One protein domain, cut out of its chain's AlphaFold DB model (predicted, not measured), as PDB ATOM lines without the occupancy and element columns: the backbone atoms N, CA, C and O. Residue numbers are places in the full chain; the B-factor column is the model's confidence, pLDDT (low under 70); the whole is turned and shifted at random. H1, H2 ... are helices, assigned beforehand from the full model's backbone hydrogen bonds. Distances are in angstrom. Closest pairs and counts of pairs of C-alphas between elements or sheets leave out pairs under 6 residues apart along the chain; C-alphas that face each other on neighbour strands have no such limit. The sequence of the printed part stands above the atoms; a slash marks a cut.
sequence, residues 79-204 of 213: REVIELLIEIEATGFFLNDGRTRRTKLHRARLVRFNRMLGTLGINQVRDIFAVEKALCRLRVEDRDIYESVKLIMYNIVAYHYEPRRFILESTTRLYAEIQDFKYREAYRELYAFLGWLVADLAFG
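AT A GLANCE: This is residues 79 to 204 of the 213 residues of an uncharacterized protein of Spirochaetes bacterium RIFOXYC1_FULL_54_7 (UniProt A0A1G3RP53). H4, the longest helix, packs side by side with H5 and H6 in a three-helix bundle running up and down, each helix against the one before. H3 runs across the first part of H6 and joins this bundle to a second part, the hairpin of H1 and H2. The 126 printed residues hold six named helices, H1 to H6 in chain order, and no named strand: the class is all helix. The whole is compact, with a radius of gyration of the C-alphas of 13.8 A and spans of 37 by 33 by 24 A.

HOW THE PARTS SIT: H4, residues 143 to 161, is the hub, touching four helices. It forms a hairpin with H5, residues 165 to 179, at a shallow tilt of 30 degrees; their closest C-alphas, of Ile 152 and Thr 171, are 5.5 A apart. H6, residues 188 to 202, touches H5 at 24 degrees, opposite ways, closest at the C-alphas of Thr 172 and Val 198, 6.9 A. H3, residues 128 to 141, touches H6 with residues 130 to 135 alone, only just about perpendicular at 73 degrees; the C-alphas of Val 131 and Leu 190 come closest, 4.8 A. H1, residues 79 to 89, only just touches H4, with 3 pairs of C-alphas within 8 A, closest at Ile 86 and Val 157, 6.6 A. H2, residues 104 to 119, is apart from H4, H5 and H6. Every O i to N i+4 pair is within hydrogen-bond range in H1, H2, H4, H5 and H6; in H3, 9 of 10 are.

IN THESE COORDINATES: H4 measures 26.9 A from C-alpha 143 at (-44.846, 146.918, -16.547), H2 22.8 A, H5 21.1 A, H6 20.6 A, H3 19.7 A and H1 15.3 A. H1 begins at C-alpha 79 (-67.337, 167.450, -17.844).

THE WHOLE: The C-alphas farthest apart, of Arg 101 and Arg 165, are 38.5 A apart. The printed part has no cut; the link H1 to H2 is long. Residues 92, 95 to 101, 161, 180 and 202 to 204 have pLDDT under 70.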
ATOM      1  N   ARG A  79     -67.799 167.328 -19.232       73.25
ATOM      2  CA  ARG A  79     -67.337 167.450 -17.844       73.25
ATOM      3  C   ARG A  79     -67.850 166.297 -16.984       73.25
ATOM      4  O   ARG A  79     -67.064 165.712 -16.247       73.25
ATOM      5  N   GLU A  80     -69.114 165.909 -17.135       77.94
ATOM      6  CA  GLU A  80     -69.681 164.768 -16.406       77.94
ATOM      7  C   GLU A  80     -68.977 163.447 -16.759       77.94
ATOM      8  O   GLU A  80     -68.819 162.584 -15.893       77.94
ATOM      9  N   VAL A  81     -68.547 163.264 -18.016       82.44
ATOM     10  CA  VAL A  81     -67.802 162.061 -18.440       82.44
ATOM     11  C   VAL A  81     -66.458 161.992 -17.724       82.44
ATOM     12  O   VAL A  81     -66.107 160.953 -17.166       82.44
ATOM     13  N   ILE A  82     -65.720 163.102 -17.710       82.44
ATOM     14  CA  ILE A  82     -64.414 163.190 -17.054       82.44
ATOM     15  C   ILE A  82     -64.547 163.050 -15.534       82.44
ATOM     16  O   ILE A  82     -63.770 162.329 -14.913       82.44
ATOM     17  N   GLU A  83     -65.560 163.662 -14.920       83.31
ATOM     18  CA  GLU A  83     -65.843 163.488 -13.491       83.31
ATOM     19  C   GLU A  83     -66.124 162.018 -13.151       83.31
ATOM     20  O   GLU A  83     -65.596 161.498 -12.165       83.31
ATOM     21  N   LEU A  84     -66.881 161.306 -13.993       86.56
ATOM     22  CA  LEU A  84     -67.109 159.876 -13.806       86.56
ATOM     23  C   LEU A  84     -65.835 159.046 -14.022       86.56
ATOM     24  O   LEU A  84     -65.634 158.067 -13.305       86.56
ATOM     25  N   LEU A  85     -64.962 159.426 -14.960       85.94
ATOM     26  CA  LEU A  85     -63.664 158.774 -15.142       85.94
ATOM     27  C   LEU A  85     -62.795 158.895 -13.884       85.94
ATOM     28  O   LEU A  85     -62.225 157.904 -13.432       85.94
ATOM     29  N   ILE A  86     -62.751 160.084 -13.280       83.31
ATOM     30  CA  ILE A  86     -62.052 160.326 -12.011       83.31
ATOM     31  C   ILE A  86     -62.631 159.433 -10.906       83.31
ATOM     32  O   ILE A  86     -61.895 158.832 -10.127       83.31
ATOM     33  N   GLU A  87     -63.957 159.300 -10.838       82.75
ATOM     34  CA  GLU A  87     -64.604 158.417  -9.866       82.75
ATOM     35  C   GLU A  87     -64.347 156.924 -10.100       82.75
ATOM     36  O   GLU A  87     -64.394 156.142  -9.146       82.75
ATOM     37  N   ILE A  88     -64.162 156.517 -11.356       84.50
ATOM     38  CA  ILE A  88     -63.807 155.150 -11.745       84.50
ATOM     39  C   ILE A  88     -62.363 154.853 -11.336       84.50
ATOM     40  O   ILE A  88     -62.109 153.803 -10.741       84.50
ATOM     41  N   GLU A  89     -61.446 155.785 -11.600       80.94
ATOM     42  CA  GLU A  89     -60.044 155.708 -11.184       80.94
ATOM     43  C   GLU A  89     -59.946 155.546  -9.664       80.94
ATOM     44  O   GLU A  89     -59.429 154.532  -9.188       80.94
ATOM     45  N   ALA A  90     -60.605 156.437  -8.920       74.81
ATOM     46  CA  ALA A  90     -60.599 156.442  -7.462       74.81
ATOM     47  C   ALA A  90     -61.194 155.173  -6.818       74.81
ATOM     48  O   ALA A  90     -60.955 154.919  -5.638       74.81
ATOM     49  N   THR A  91     -61.985 154.370  -7.546       70.62
ATOM     50  CA  THR A  91     -62.528 153.093  -7.036       70.62
ATOM     51  C   THR A  91     -61.939 151.850  -7.671       70.62
ATOM     52  O   THR A  91     -62.517 150.768  -7.547       70.62
ATOM     53  N   GLY A  92     -60.766 151.984  -8.281       67.06
ATOM     54  CA  GLY A  92     -59.891 150.848  -8.523       67.06
ATOM     55  C   GLY A  92     -59.672 150.488  -9.980       67.06
ATOM     56  O   GLY A  92     -59.291 149.352 -10.244       67.06
ATOM     57  N   PHE A  93     -59.826 151.438 -10.906       74.19
ATOM     58  CA  PHE A  93     -59.500 151.220 -12.323       74.19
ATOM     59  C   PHE A  93     -58.065 150.703 -12.542       74.19
ATOM     60  O   PHE A  93     -57.835 149.873 -13.414       74.19
ATOM     61  N   PHE A  94     -57.117 151.135 -11.701       70.12
ATOM     62  CA  PHE A  94     -55.733 150.633 -11.669       70.12
ATOM     63  C   PHE A  94     -55.429 149.673 -10.508       70.12
ATOM     64  O   PHE A  94     -54.349 149.082 -10.453       70.12
ATOM     65  N   LEU A  95     -56.350 149.539  -9.549       60.81
ATOM     66  CA  LEU A  95     -56.144 148.749  -8.328       60.81
ATOM     67  C   LEU A  95     -56.681 147.323  -8.463       60.81
ATOM     68  O   LEU A  95     -56.162 146.419  -7.809       60.81
ATOM     69  N   ASN A  96     -57.689 147.104  -9.314       59.88
ATOM     70  CA  ASN A  96     -58.281 145.788  -9.515       59.88
ATOM     71  C   ASN A  96     -57.247 144.860 -10.151       59.88
ATOM     72  O   ASN A  96     -56.887 144.972 -11.318       59.88
ATOM     73  N   ASP A  97     -56.769 143.898  -9.375       53.19
ATOM     74  CA  ASP A  97     -55.720 142.969  -9.770       53.19
ATOM     75  C   ASP A  97     -56.196 141.814 -10.664       53.19
ATOM     76  O   ASP A  97     -55.514 140.799 -10.805       53.19
ATOM     77  N   GLY A  98     -57.389 141.943 -11.251       53.09
ATOM     78  CA  GLY A  98     -58.085 140.879 -11.972       53.09
ATOM     79  C   GLY A  98     -58.552 139.718 -11.081       53.09
ATOM     80  O   GLY A  98     -59.374 138.920 -11.529       53.09
ATOM     81  N   ARG A  99     -58.075 139.630  -9.828       49.59
ATOM     82  CA  ARG A  99     -58.403 138.584  -8.845       49.59
ATOM     83  C   ARG A  99     -59.456 139.052  -7.842       49.59
ATOM     84  O   ARG A  99     -60.259 138.245  -7.376       49.59
ATOM     85  N   THR A 100     -59.509 140.348  -7.549       55.28
ATOM     86  CA  THR A 100     -60.557 140.954  -6.726       55.28
ATOM     87  C   THR A 100     -61.848 141.129  -7.520       55.28
ATOM     88  O   THR A 100     -61.896 141.689  -8.617       55.28
ATOM     89  N   ARG A 101     -62.946 140.619  -6.958       61.91
ATOM     90  CA  ARG A 101     -64.280 140.757  -7.544       61.91
ATOM     91  C   ARG A 101     -64.653 142.243  -7.546       61.91
ATOM     92  O   ARG A 101     -64.766 142.834  -6.475       61.91
ATOM     93  N   ARG A 102     -64.875 142.830  -8.733       71.31
ATOM     94  CA  ARG A 102     -65.338 144.225  -8.873       71.31
ATOM     95  C   ARG A 102     -66.494 144.499  -7.914       71.31
ATOM     96  O   ARG A 102     -67.473 143.744  -7.888       71.31
ATOM     97  N   THR A 103     -66.419 145.601  -7.174       77.69
ATOM     98  CA  THR A 103     -67.532 146.019  -6.317       77.69
ATOM     99  C   THR A 103     -68.764 146.337  -7.173       77.69
ATOM    100  O   THR A 103     -68.653 146.732  -8.340       77.69
ATOM    101  N   LYS A 104     -69.969 146.184  -6.599       79.00
ATOM    102  CA  LYS A 104     -71.223 146.554  -7.286       79.00
ATOM    103  C   LYS A 104     -71.192 148.017  -7.753       79.00
ATOM    104  O   LYS A 104     -71.628 148.305  -8.863       79.00
ATOM    105  N   LEU A 105     -70.621 148.904  -6.933       78.81
ATOM    106  CA  LEU A 105     -70.466 150.327  -7.235       78.81
ATOM    107  C   LEU A 105     -69.528 150.568  -8.425       78.81
ATOM    108  O   LEU A 105     -69.903 151.276  -9.356       78.81
ATOM    109  N   HIS A 106     -68.344 149.950  -8.431       82.88
ATOM    110  CA  HIS A 106     -67.387 150.102  -9.528       82.88
ATOM    111  C   HIS A 106     -67.987 149.618 -10.856       82.88
ATOM    112  O   HIS A 106     -67.972 150.335 -11.855       82.88
ATOM    113  N   ARG A 107     -68.648 148.452 -10.847       83.31
ATOM    114  CA  ARG A 107     -69.353 147.935 -12.030       83.31
ATOM    115  C   ARG A 107     -70.449 148.888 -12.518       83.31
ATOM    116  O   ARG A 107     -70.570 149.091 -13.722       83.31
ATOM    117  N   ALA A 108     -71.236 149.466 -11.610       81.75
ATOM    118  CA  ALA A 108     -72.280 150.424 -11.972       81.75
ATOM    119  C   ALA A 108     -71.704 151.688 -12.634       81.75
ATOM    120  O   ALA A 108     -72.283 152.187 -13.600       81.75
ATOM    121  N   ARG A 109     -70.542 152.169 -12.172       86.19
ATOM    122  CA  ARG A 109     -69.844 153.311 -12.779       86.19
ATOM    123  C   ARG A 109     -69.347 153.016 -14.188       86.19
ATOM    124  O   ARG A 109     -69.601 153.823 -15.074       86.19
ATOM    125  N   LEU A 110     -68.734 151.854 -14.421       88.56
ATOM    126  CA  LEU A 110     -68.298 151.445 -15.764       88.56
ATOM    127  C   LEU A 110     -69.481 151.350 -16.749       88.56
ATOM    128  O   LEU A 110     -69.404 151.857 -17.866       88.56
ATOM    129  N   VAL A 111     -70.617 150.780 -16.318       87.69
ATOM    130  CA  VAL A 111     -71.850 150.746 -17.135       87.69
ATOM    131  C   VAL A 111     -72.349 152.158 -17.448       87.69
ATOM    132  O   VAL A 111     -72.714 152.444 -18.590       87.69
ATOM    133  N   ARG A 112     -72.368 153.045 -16.445       87.12
ATOM    134  CA  ARG A 112     -72.760 154.447 -16.633       87.12
ATOM    135  C   ARG A 112     -71.827 155.145 -17.625       87.12
ATOM    136  O   ARG A 112     -72.323 155.840 -18.501       87.12
ATOM    137  N   PHE A 113     -70.524 154.909 -17.536       89.69
ATOM    138  CA  PHE A 113     -69.526 155.515 -18.414       89.69
ATOM    139  C   PHE A 113     -69.723 155.108 -19.875       89.69
ATOM    140  O   PHE A 113     -69.872 155.982 -20.724       89.69
ATOM    141  N   ASN A 114     -69.863 153.809 -20.161       89.75
ATOM    142  CA  ASN A 114     -70.173 153.331 -21.517       89.75
ATOM    143  C   ASN A 114     -71.453 153.962 -22.082       89.75
ATOM    144  O   ASN A 114     -71.492 154.345 -23.249       89.75
ATOM    145  N   ARG A 115     -72.499 154.110 -21.255       85.75
ATOM    146  CA  ARG A 115     -73.728 154.789 -21.685       85.75
ATOM    147  C   ARG A 115     -73.461 156.248 -22.054       85.75
ATOM    148  O   ARG A 115     -73.945 156.690 -23.088       85.75
ATOM    149  N   MET A 116     -72.700 156.974 -21.236       85.94
ATOM    150  CA  MET A 116     -72.376 158.382 -21.489       85.94
ATOM    151  C   MET A 116     -71.576 158.561 -22.782       85.94
ATOM    152  O   MET A 116     -71.899 159.450 -23.565       85.94
ATOM    153  N   LEU A 117     -70.595 157.686 -23.036       83.62
ATOM    154  CA  LEU A 117     -69.841 157.675 -24.292       83.62
ATOM    155  C   LEU A 117     -70.764 157.472 -25.502       83.62
ATOM    156  O   LEU A 117     -70.681 158.229 -26.467       83.62
ATOM    157  N   GLY A 118     -71.684 156.504 -25.417       81.56
ATOM    158  CA  GLY A 118     -72.662 156.231 -26.471       81.56
ATOM    159  C   GLY A 118     -73.604 157.407 -26.736       81.56
ATOM    160  O   GLY A 118     -73.807 157.779 -27.889       81.56
ATOM    161  N   THR A 119     -74.134 158.044 -25.686       78.56
ATOM    162  CA  THR A 119     -75.001 159.229 -25.818       78.56
ATOM    163  C   THR A 119     -74.280 160.412 -26.471       78.56
ATOM    164  O   THR A 119     -74.902 161.176 -27.203       78.56
ATOM    165  N   LEU A 120     -72.977 160.562 -26.225       71.69
ATOM    166  CA  LEU A 120     -72.145 161.629 -26.785       71.69
ATOM    167  C   LEU A 120     -71.569 161.312 -28.173       71.69
ATOM    168  O   LEU A 120     -70.856 162.139 -28.736       71.69
ATOM    169  N   GLY A 121     -71.837 160.125 -28.723       73.50
ATOM    170  CA  GLY A 121     -71.269 159.695 -30.003       73.50
ATOM    171  C   GLY A 121     -69.752 159.470 -29.969       73.50
ATOM    172  O   GLY A 121     -69.106 159.473 -31.020       73.50
ATOM    173  N   ILE A 122     -69.167 159.260 -28.782       75.06
ATOM    174  CA  ILE A 122     -67.739 158.954 -28.607       75.06
ATOM    175  C   ILE A 122     -67.525 157.477 -28.951       75.06
ATOM    176  O   ILE A 122     -67.455 156.599 -28.094       75.06
ATOM    177  N   ASN A 123     -67.458 157.194 -30.249       73.81
ATOM    178  CA  ASN A 123     -67.410 155.832 -30.781       73.81
ATOM    179  C   ASN A 123     -65.994 155.235 -30.806       73.81
ATOM    180  O   ASN A 123     -65.834 154.049 -31.112       73.81
ATOM    181  N   GLN A 124     -64.962 156.035 -30.502       72.81
ATOM    182  CA  GLN A 124     -63.584 155.542 -30.407       72.81
ATOM    183  C   GLN A 124     -63.427 154.552 -29.245       72.81
ATOM    184  O   GLN A 124     -62.633 153.621 -29.334       72.81
ATOM    185  N   VAL A 125     -64.214 154.721 -28.179       78.62
ATOM    186  CA  VAL A 125     -64.173 153.885 -26.977       78.62
ATOM    187  C   VAL A 125     -65.433 153.039 -26.936       78.62
ATOM    188  O   VAL A 125     -66.487 153.481 -26.487       78.62
ATOM    189  N   ARG A 126     -65.329 151.806 -27.431       75.19
ATOM    190  CA  ARG A 126     -66.484 150.903 -27.541       75.19
ATOM    191  C   ARG A 126     -66.912 150.324 -26.201       75.19
ATOM    192  O   ARG A 126     -68.102 150.149 -25.961       75.19
ATOM    193  N   ASP A 127     -65.938 149.990 -25.358       86.12
ATOM    194  CA  ASP A 127     -66.202 149.334 -24.086       86.12
ATOM    195  C   ASP A 127     -65.092 149.585 -23.055       86.12
ATOM    196  O   ASP A 127     -63.981 149.060 -23.160       86.12
ATOM    197  N   ILE A 128     -65.415 150.331 -21.998       89.75
ATOM    198  CA  ILE A 128     -64.511 150.588 -20.875       89.75
ATOM    199  C   ILE A 128     -64.127 149.310 -20.112       89.75
ATOM    200  O   ILE A 128     -63.052 149.253 -19.515       89.75
ATOM    201  N   PHE A 129     -64.947 148.250 -20.156       89.00
ATOM    202  CA  PHE A 129     -64.580 146.958 -19.569       89.00
ATOM    203  C   PHE A 129     -63.435 146.293 -20.341       89.00
ATOM    204  O   PHE A 129     -62.593 145.625 -19.735       89.00
ATOM    205  N   ALA A 130     -63.381 146.482 -21.664       89.06
ATOM    206  CA  ALA A 130     -62.278 146.006 -22.490       89.06
ATOM    207  C   ALA A 130     -60.989 146.786 -22.197       89.06
ATOM    208  O   ALA A 130     -59.924 146.175 -22.111       89.06
ATOM    209  N   VAL A 131     -61.095 148.099 -21.960       90.56
ATOM    210  CA  VAL A 131     -59.973 148.950 -21.525       90.56
ATOM    211  C   VAL A 131     -59.423 148.489 -20.173       90.56
ATOM    212  O   VAL A 131     -58.222 148.271 -20.045       90.56
ATOM    213  N   GLU A 132     -60.282 148.264 -19.175       88.62
ATOM    214  CA  GLU A 132     -59.844 147.779 -17.856       88.62
ATOM    215  C   GLU A 132     -59.168 146.398 -17.966       88.62
ATOM    216  O   GLU A 132     -58.101 146.163 -17.400       88.62
ATOM    217  N   LYS A 133     -59.737 145.479 -18.761       87.62
ATOM    218  CA  LYS A 133     -59.128 144.163 -19.017       87.62
ATOM    219  C   LYS A 133     -57.758 144.292 -19.695       87.62
ATOM    220  O   LYS A 133     -56.837 143.553 -19.348       87.62
ATOM    221  N   ALA A 134     -57.635 145.212 -20.649       89.44
ATOM    222  CA  ALA A 134     -56.391 145.523 -21.341       89.44
ATOM    223  C   ALA A 134     -55.330 146.058 -20.365       89.44
ATOM    224  O   ALA A 134     -54.204 145.571 -20.390       89.44
ATOM    225  N   LEU A 135     -55.695 146.954 -19.443       88.94
ATOM    226  CA  LEU A 135     -54.801 147.447 -18.386       88.94
ATOM    227  C   LEU A 135     -54.314 146.327 -17.461       88.94
ATOM    228  O   LEU A 135     -53.114 146.214 -17.220       88.94
ATOM    229  N   CYS A 136     -55.214 145.456 -16.991       87.38
ATOM    230  CA  CYS A 136     -54.840 144.323 -16.136       87.38
ATOM    231  C   CYS A 136     -53.848 143.379 -16.819       87.38
ATOM    232  O   CYS A 136     -52.923 142.882 -16.177       87.38
ATOM    233  N   ARG A 137     -54.048 143.131 -18.118       87.88
ATOM    234  CA  ARG A 137     -53.158 142.302 -18.931       87.88
ATOM    235  C   ARG A 137     -51.805 142.985 -19.144       87.88
ATOM    236  O   ARG A 137     -50.773 142.364 -18.919       87.88
ATOM    237  N   LEU A 138     -51.817 144.263 -19.529       88.62
ATOM    238  CA  LEU A 138     -50.617 145.068 -19.759       88.62
ATOM    239  C   LEU A 138     -49.737 145.115 -18.508       88.62
ATOM    240  O   LEU A 138     -48.540 144.903 -18.604       88.62
ATOM    241  N   ARG A 139     -50.338 145.261 -17.323       88.62
ATOM    242  CA  ARG A 139     -49.627 145.257 -16.037       88.62
ATOM    243  C   ARG A 139     -48.757 144.016 -15.806       88.62
ATOM    244  O   ARG A 139     -47.773 144.097 -15.077       88.62
ATOM    245  N   VAL A 140     -49.160 142.869 -16.352       87.69
ATOM    246  CA  VAL A 140     -48.432 141.598 -16.218       87.69
ATOM    247  C   VAL A 140     -47.430 141.410 -17.356       87.69
ATOM    248  O   VAL A 140     -46.348 140.885 -17.119       87.69
ATOM    249  N   GLU A 141     -47.794 141.813 -18.574       89.06
ATOM    250  CA  GLU A 141     -46.992 141.578 -19.782       89.06
ATOM    251  C   GLU A 141     -45.879 142.615 -19.982       89.06
ATOM    252  O   GLU A 141     -44.789 142.246 -20.405       89.06
ATOM    253  N   ASP A 142     -46.136 143.885 -19.662       89.31
ATOM    254  CA  ASP A 142     -45.197 144.993 -19.834       89.31
ATOM    255  C   ASP A 142     -45.455 146.084 -18.780       89.31
ATOM    256  O   ASP A 142     -46.342 146.940 -18.903       89.31
ATOM    257  N   ARG A 143     -44.678 146.023 -17.694       88.88
ATOM    258  CA  ARG A 143     -44.846 146.918 -16.547       88.88
ATOM    259  C   ARG A 143     -44.473 148.365 -16.875       88.88
ATOM    260  O   ARG A 143     -45.118 149.268 -16.348       88.88
ATOM    261  N   ASP A 144     -43.489 148.589 -17.736       89.50
ATOM    262  CA  ASP A 144     -43.001 149.934 -18.048       89.50
ATOM    263  C   ASP A 144     -44.033 150.699 -18.885       89.50
ATOM    264  O   ASP A 144     -44.360 151.859 -18.599       89.50
ATOM    265  N   ILE A 145     -44.649 150.018 -19.856       89.38
ATOM    266  CA  ILE A 145     -45.761 150.588 -20.626       89.38
ATOM    267  C   ILE A 145     -46.997 150.768 -19.751       89.38
ATOM    268  O   ILE A 145     -47.670 151.795 -19.855       89.38
ATOM    269  N   TYR A 146     -47.285 149.831 -18.845       90.25
ATOM    270  CA  TYR A 146     -48.372 150.000 -17.881       90.25
ATOM    271  C   TYR A 146     -48.204 151.263 -17.019       90.25
ATOM    272  O   TYR A 146     -49.150 152.046 -16.899       90.25
ATOM    273  N   GLU A 147     -47.020 151.495 -16.443       89.75
ATOM    274  CA  GLU A 147     -46.767 152.694 -15.631       89.75
ATOM    275  C   GLU A 147     -46.823 153.974 -16.481       89.75
ATOM    276  O   GLU A 147     -47.365 154.982 -16.028       89.75
ATOM    277  N   SER A 148     -46.373 153.924 -17.739       91.00
ATOM    278  CA  SER A 148     -46.492 155.049 -18.681       91.00
ATOM    279  C   SER A 148     -47.955 155.398 -18.979       91.00
ATOM    280  O   SER A 148     -48.357 156.560 -18.913       91.00
ATOM    281  N   VAL A 149     -48.792 154.387 -19.234       90.69
ATOM    282  CA  VAL A 149     -50.241 154.549 -19.439       90.69
ATOM    283  C   VAL A 149     -50.921 155.118 -18.194       90.69
ATOM    284  O   VAL A 149     -51.757 156.023 -18.290       90.69
ATOM    285  N   LYS A 150     -50.554 154.614 -17.016       90.00
ATOM    286  CA  LYS A 150     -51.064 155.105 -15.736       90.00
ATOM    287  C   LYS A 150     -50.683 156.568 -15.506       90.00
ATOM    288  O   LYS A 150     -51.543 157.363 -15.128       90.00
ATOM    289  N   LEU A 151     -49.439 156.943 -15.806       89.69
ATOM    290  CA  LEU A 151     -48.965 158.322 -15.712       89.69
ATOM    291  C   LEU A 151     -49.710 159.254 -16.677       89.69
ATOM    292  O   LEU A 151     -50.123 160.338 -16.271       89.69
ATOM    293  N   ILE A 152     -49.953 158.822 -17.919       89.88
ATOM    294  CA  ILE A 152     -50.777 159.566 -18.886       89.88
ATOM    295  C   ILE A 152     -52.168 159.832 -18.303       89.88
ATOM    296  O   ILE A 152     -52.618 160.977 -18.286       89.88
ATOM    297  N   MET A 153     -52.835 158.807 -17.765       87.50
ATOM    298  CA  MET A 153     -54.157 158.969 -17.152       87.50
ATOM    299  C   MET A 153     -54.147 159.901 -15.936       87.50
ATOM    300  O   MET A 153     -55.057 160.718 -15.789       87.50
ATOM    301  N   TYR A 154     -53.123 159.830 -15.085       86.12
ATOM    302  CA  TYR A 154     -52.972 160.758 -13.962       86.12
ATOM    303  C   TYR A 154     -52.742 162.190 -14.415       86.12
ATOM    304  O   TYR A 154     -53.352 163.100 -13.854       86.12
ATOM    305  N   ASN A 155     -51.949 162.400 -15.463       87.25
ATOM    306  CA  ASN A 155     -51.769 163.724 -16.036       87.25
ATOM    307  C   ASN A 155     -53.077 164.270 -16.617       87.25
ATOM    308  O   ASN A 155     -53.380 165.440 -16.406       87.25
ATOM    309  N   ILE A 156     -53.881 163.438 -17.286       82.75
ATOM    310  CA  ILE A 156     -55.207 163.831 -17.786       82.75
ATOM    311  C   ILE A 156     -56.096 164.297 -16.632       82.75
ATOM    312  O   ILE A 156     -56.637 165.403 -16.666       82.75
ATOM    313  N   VAL A 157     -56.198 163.492 -15.571       81.75
ATOM    314  CA  VAL A 157     -56.966 163.852 -14.372       81.75
ATOM    315  C   VAL A 157     -56.440 165.151 -13.755       81.75
ATOM    316  O   VAL A 157     -57.226 166.050 -13.455       81.75
ATOM    317  N   ALA A 158     -55.121 165.282 -13.601       78.75
ATOM    318  CA  ALA A 158     -54.483 166.473 -13.052       78.75
ATOM    319  C   ALA A 158     -54.752 167.721 -13.906       78.75
ATOM    320  O   ALA A 158     -55.088 168.762 -13.350       78.75
ATOM    321  N   TYR A 159     -54.689 167.610 -15.235       77.31
ATOM    322  CA  TYR A 159     -54.958 168.713 -16.156       77.31
ATOM    323  C   TYR A 159     -56.402 169.211 -16.059       77.31
ATOM    324  O   TYR A 159     -56.639 170.415 -16.071       77.31
ATOM    325  N   HIS A 160     -57.375 168.308 -15.910       73.69
ATOM    326  CA  HIS A 160     -58.774 168.699 -15.711       73.69
ATOM    327  C   HIS A 160     -59.027 169.384 -14.365       73.69
ATOM    328  O   HIS A 160     -59.987 170.143 -14.237       73.69
ATOM    329  N   TYR A 161     -58.181 169.140 -13.362       67.75
ATOM    330  CA  TYR A 161     -58.219 169.886 -12.108       67.75
ATOM    331  C   TYR A 161     -57.500 171.228 -12.197       67.75
ATOM    332  O   TYR A 161     -57.970 172.208 -11.621       67.75
ATOM    333  N   GLU A 162     -56.355 171.256 -12.867       72.19
ATOM    334  CA  GLU A 162     -55.519 172.435 -13.003       72.19
ATOM    335  C   GLU A 162     -54.821 172.426 -14.374       72.19
ATOM    336  O   GLU A 162     -53.789 171.767 -14.546       72.19
ATOM    337  N   PRO A 163     -55.363 173.160 -15.361       74.31
ATOM    338  CA  PRO A 163     -54.789 173.206 -16.696       74.31
ATOM    339  C   PRO A 163     -53.414 173.872 -16.666       74.31
ATOM    340  O   PRO A 163     -53.288 175.092 -16.547       74.31
ATOM    341  N   ARG A 164     -52.355 173.067 -16.775       75.56
ATOM    342  CA  ARG A 164     -50.975 173.552 -16.844       75.56
ATOM    343  C   ARG A 164     -50.313 173.072 -18.121       75.56
ATOM    344  O   ARG A 164     -50.344 171.885 -18.444       75.56
ATOM    345  N   ARG A 165     -49.639 173.995 -18.810       75.88
ATOM    346  CA  ARG A 165     -48.948 173.734 -20.081       75.88
ATOM    347  C   ARG A 165     -47.958 172.569 -19.989       75.88
ATOM    348  O   ARG A 165     -47.932 171.731 -20.879       75.88
ATOM    349  N   PHE A 166     -47.213 172.471 -18.887       81.12
ATOM    350  CA  PHE A 166     -46.263 171.372 -18.696       81.12
ATOM    351  C   PHE A 166     -46.952 169.997 -18.628       81.12
ATOM    352  O   PHE A 166     -46.379 169.015 -19.088       81.12
ATOM    353  N   ILE A 167     -48.166 169.911 -18.061       77.69
ATOM    354  CA  ILE A 167     -48.916 168.650 -17.951       77.69
ATOM    355  C   ILE A 167     -49.358 168.218 -19.345       77.69
ATOM    356  O   ILE A 167     -49.177 167.058 -19.705       77.69
ATOM    357  N   LEU A 168     -49.872 169.154 -20.150       77.31
ATOM    358  CA  LEU A 168     -50.233 168.893 -21.542       77.31
ATOM    359  C   LEU A 168     -49.020 168.403 -22.344       77.31
ATOM    360  O   LEU A 168     -49.069 167.315 -22.907       77.31
ATOM    361  N   GLU A 169     -47.912 169.151 -22.331       82.75
ATOM    362  CA  GLU A 169     -46.694 168.803 -23.078       82.75
ATOM    363  C   GLU A 169     -46.098 167.456 -22.639       82.75
ATOM    364  O   GLU A 169     -45.706 166.648 -23.485       82.75
ATOM    365  N   SER A 170     -46.071 167.184 -21.329       87.56
ATOM    366  CA  SER A 170     -45.625 165.901 -20.772       87.56
ATOM    367  C   SER A 170     -46.529 164.750 -21.219       87.56
ATOM    368  O   SER A 170     -46.043 163.719 -21.680       87.56
ATOM    369  N   THR A 171     -47.850 164.942 -21.171       87.81
ATOM    370  CA  THR A 171     -48.824 163.923 -21.596       87.81
ATOM    371  C   THR A 171     -48.727 163.632 -23.084       87.81
ATOM    372  O   THR A 171     -48.724 162.469 -23.475       87.81
ATOM    373  N   THR A 172     -48.617 164.666 -23.922       85.88
ATOM    374  CA  THR A 172     -48.473 164.505 -25.372       85.88
ATOM    375  C   THR A 172     -47.191 163.758 -25.722       85.88
ATOM    376  O   THR A 172     -47.226 162.870 -26.570       85.88
ATOM    377  N   ARG A 173     -46.075 164.071 -25.049       88.69
ATOM    378  CA  ARG A 173     -44.796 163.382 -25.262       88.69
ATOM    379  C   ARG A 173     -44.865 161.912 -24.856       88.69
ATOM    380  O   ARG A 173     -44.566 161.056 -25.677       88.69
ATOM    381  N   LEU A 174     -45.343 161.632 -23.642       89.56
ATOM    382  CA  LEU A 174     -45.525 160.261 -23.153       89.56
ATOM    383  C   LEU A 174     -46.466 159.462 -24.060       89.56
ATOM    384  O   LEU A 174     -46.208 158.298 -24.348       89.56
ATOM    385  N   TYR A 175     -47.549 160.082 -24.540       90.19
ATOM    386  CA  TYR A 175     -48.466 159.426 -25.465       90.19
ATOM    387  C   TYR A 175     -47.796 159.087 -26.800       90.19
ATOM    388  O   TYR A 175     -47.988 157.981 -27.299       90.19
ATOM    389  N   ALA A 176     -47.003 160.006 -27.359       87.50
ATOM    390  CA  ALA A 176     -46.257 159.768 -28.593       87.50
ATOM    391  C   ALA A 176     -45.254 158.618 -28.436       87.50
ATOM    392  O   ALA A 176     -45.209 157.741 -29.292       87.50
ATOM    393  N   GLU A 177     -44.532 158.569 -27.316       87.06
ATOM    394  CA  GLU A 177     -43.612 157.472 -27.008       87.06
ATOM    395  C   GLU A 177     -44.349 156.128 -26.989       87.06
ATOM    396  O   GLU A 177     -43.916 155.189 -27.652       87.06
ATOM    397  N   ILE A 178     -45.513 156.036 -26.327       86.56
ATOM    398  CA  ILE A 178     -46.256 154.768 -26.267       86.56
ATOM    399  C   ILE A 178     -46.964 154.385 -27.586       86.56
ATOM    400  O   ILE A 178     -47.353 153.229 -27.745       86.56
ATOM    401  N   GLN A 179     -47.156 155.313 -28.538       79.44
ATOM    402  CA  GLN A 179     -47.808 155.014 -29.827       79.44
ATOM    403  C   GLN A 179     -46.977 154.082 -30.720       79.44
ATOM    404  O   GLN A 179     -47.564 153.324 -31.499       79.44
ATOM    405  N   ASP A 180     -45.652 154.118 -30.590       69.38
ATOM    406  CA  ASP A 180     -44.720 153.389 -31.458       69.38
ATOM    407  C   ASP A 180     -44.445 151.948 -30.987       69.38
ATOM    408  O   ASP A 180     -43.667 151.211 -31.601       69.38
ATOM    409  N   PHE A 181     -45.106 151.491 -29.919       70.56
ATOM    410  CA  PHE A 181     -44.873 150.157 -29.373       70.56
ATOM    411  C   PHE A 181     -45.615 149.045 -30.127       70.56
ATOM    412  O   PHE A 181     -46.759 149.172 -30.572       70.56
ATOM    413  N   LYS A 182     -44.971 147.871 -30.160       70.44
ATOM    414  CA  LYS A 182     -45.378 146.622 -30.841       70.44
ATOM    415  C   LYS A 182     -46.784 146.103 -30.483       70.44
ATOM    416  O   LYS A 182     -47.307 145.207 -31.139       70.44
ATOM    417  N   TYR A 183     -47.407 146.647 -29.444       71.69
ATOM    418  CA  TYR A 183     -48.630 146.129 -28.841       71.69
ATOM    419  C   TYR A 183     -49.917 146.828 -29.303       71.69
ATOM    420  O   TYR A 183     -50.999 146.499 -28.816       71.69
ATOM    421  N   ARG A 184     -49.847 147.769 -30.251       70.88
ATOM    422  CA  ARG A 184     -51.001 148.596 -30.644       70.88
ATOM    423  C   ARG A 184     -52.236 147.792 -31.064       70.88
ATOM    424  O   ARG A 184     -53.343 148.134 -30.657       70.88
ATOM    425  N   GLU A 185     -52.061 146.704 -31.813       78.69
ATOM    426  CA  GLU A 185     -53.182 145.834 -32.201       78.69
ATOM    427  C   GLU A 185     -53.724 145.011 -31.028       78.69
ATOM    428  O   GLU A 185     -54.938 144.897 -30.853       78.69
ATOM    429  N   ALA A 186     -52.838 144.482 -30.179       83.62
ATOM    430  CA  ALA A 186     -53.214 143.653 -29.034       83.62
ATOM    431  C   ALA A 186     -53.981 144.434 -27.948       83.62
ATOM    432  O   ALA A 186     -54.768 143.838 -27.209       83.62
ATOM    433  N   TYR A 187     -53.778 145.755 -27.869       88.12
ATOM    434  CA  TYR A 187     -54.408 146.656 -26.895       88.12
ATOM    435  C   TYR A 187     -55.171 147.798 -27.574       88.12
ATOM    436  O   TYR A 187     -55.244 148.907 -27.041       88.12
ATOM    437  N   ARG A 188     -55.757 147.530 -28.746       87.50
ATOM    438  CA  ARG A 188     -56.459 148.528 -29.569       87.50
ATOM    439  C   ARG A 188     -57.408 149.415 -28.763       87.50
ATOM    440  O   ARG A 188     -57.361 150.633 -28.906       87.50
ATOM    441  N   GLU A 189     -58.204 148.823 -27.874       87.50
ATOM    442  CA  GLU A 189     -59.255 149.576 -27.179       87.50
ATOM    443  C   GLU A 189     -58.671 150.496 -26.106       87.50
ATOM    444  O   GLU A 189     -59.174 151.598 -25.895       87.50
ATOM    445  N   LEU A 190     -57.560 150.086 -25.488       89.94
ATOM    446  CA  LEU A 190     -56.794 150.933 -24.581       89.94
ATOM    447  C   LEU A 190     -56.164 152.107 -25.337       89.94
ATOM    448  O   LEU A 190     -56.277 153.245 -24.896       89.94
ATOM    449  N   TYR A 191     -55.553 151.866 -26.497       88.50
ATOM    450  CA  TYR A 191     -54.956 152.943 -27.292       88.50
ATOM    451  C   TYR A 191     -55.991 153.907 -27.873       88.50
ATOM    452  O   TYR A 191     -55.727 155.108 -27.933       88.50
ATOM    453  N   ALA A 192     -57.167 153.409 -28.261       86.50
ATOM    454  CA  ALA A 192     -58.281 154.244 -28.695       86.50
ATOM    455  C   ALA A 192     -58.821 155.101 -27.539       86.50
ATOM    456  O   ALA A 192     -59.081 156.289 -27.723       86.50
ATOM    457  N   PHE A 193     -58.913 154.528 -26.335       90.06
ATOM    458  CA  PHE A 193     -59.273 155.247 -25.114       90.06
ATOM    459  C   PHE A 193     -58.269 156.338 -24.748       90.06
ATOM    460  O   PHE A 193     -58.662 157.484 -24.537       90.06
ATOM    461  N   LEU A 194     -56.976 156.018 -24.750       88.94
ATOM    462  CA  LEU A 194     -55.921 156.999 -24.499       88.94
ATOM    463  C   LEU A 194     -55.888 158.079 -25.580       88.94
ATOM    464  O   LEU A 194     -55.748 159.250 -25.255       88.94
ATOM    465  N   GLY A 195     -56.077 157.710 -26.848       85.69
ATOM    466  CA  GLY A 195     -56.140 158.671 -27.949       85.69
ATOM    467  C   GLY A 195     -57.305 159.639 -27.817       85.69
ATOM    468  O   GLY A 195     -57.123 160.836 -28.014       85.69
ATOM    469  N   TRP A 196     -58.475 159.142 -27.412       86.69
ATOM    470  CA  TRP A 196     -59.611 159.999 -27.093       86.69
ATOM    471  C   TRP A 196     -59.282 160.963 -25.947       86.69
ATOM    472  O   TRP A 196     -59.469 162.162 -26.120       86.69
ATOM    473  N   LEU A 197     -58.727 160.485 -24.828       86.56
ATOM    474  CA  LEU A 197     -58.376 161.348 -23.694       86.56
ATOM    475  C   LEU A 197     -57.287 162.379 -24.022       86.56
ATOM    476  O   LEU A 197     -57.351 163.519 -23.575       86.56
ATOM    477  N   VAL A 198     -56.277 162.008 -24.806       84.50
ATOM    478  CA  VAL A 198     -55.206 162.935 -25.195       84.50
ATOM    479  C   VAL A 198     -55.718 163.971 -26.195       84.50
ATOM    480  O   VAL A 198     -55.378 165.149 -26.076       84.50
ATOM    481  N   ALA A 199     -56.578 163.576 -27.138       77.69
ATOM    482  CA  ALA A 199     -57.271 164.521 -28.011       77.69
ATOM    483  C   ALA A 199     -58.163 165.473 -27.198       77.69
ATOM    484  O   ALA A 199     -58.174 166.675 -27.447       77.69
ATOM    485  N   ASP A 200     -58.852 164.952 -26.184       78.06
ATOM    486  CA  ASP A 200     -59.677 165.723 -25.257       78.06
ATOM    487  C   ASP A 200     -58.867 166.827 -24.547       78.06
ATOM    488  O   ASP A 200     -59.323 167.970 -24.449       78.06
ATOM    489  N   LEU A 201     -57.635 166.523 -24.120       74.69
ATOM    490  CA  LEU A 201     -56.704 167.503 -23.553       74.69
ATOM    491  C   LEU A 201     -56.208 168.532 -24.579       74.69
ATOM    492  O   LEU A 201     -56.201 169.730 -24.291       74.69
ATOM    493  N   ALA A 202     -55.772 168.069 -25.755       67.06
ATOM    494  CA  ALA A 202     -55.133 168.902 -26.775       67.06
ATOM    495  C   ALA A 202     -56.108 169.880 -27.443       67.06
ATOM    496  O   ALA A 202     -55.767 171.036 -27.678       67.06
ATOM    497  N   PHE A 203     -57.336 169.434 -27.701       59.00
ATOM    498  CA  PHE A 203     -58.414 170.255 -28.250       59.00
ATOM    499  C   PHE A 203     -59.316 170.822 -27.152       59.00
ATOM    500  O   PHE A 203     -60.479 171.133 -27.421       59.00
ATOM    501  N   GLY A 204     -58.807 170.898 -25.912       52.00
ATOM    502  CA  GLY A 204     -59.562 171.258 -24.719       52.00
ATOM    503  C   GLY A 204     -60.611 172.331 -24.984       52.00
ATOM    504  O   GLY A 204     -60.309 173.355 -25.580       52.00
TER     505      GLY A 204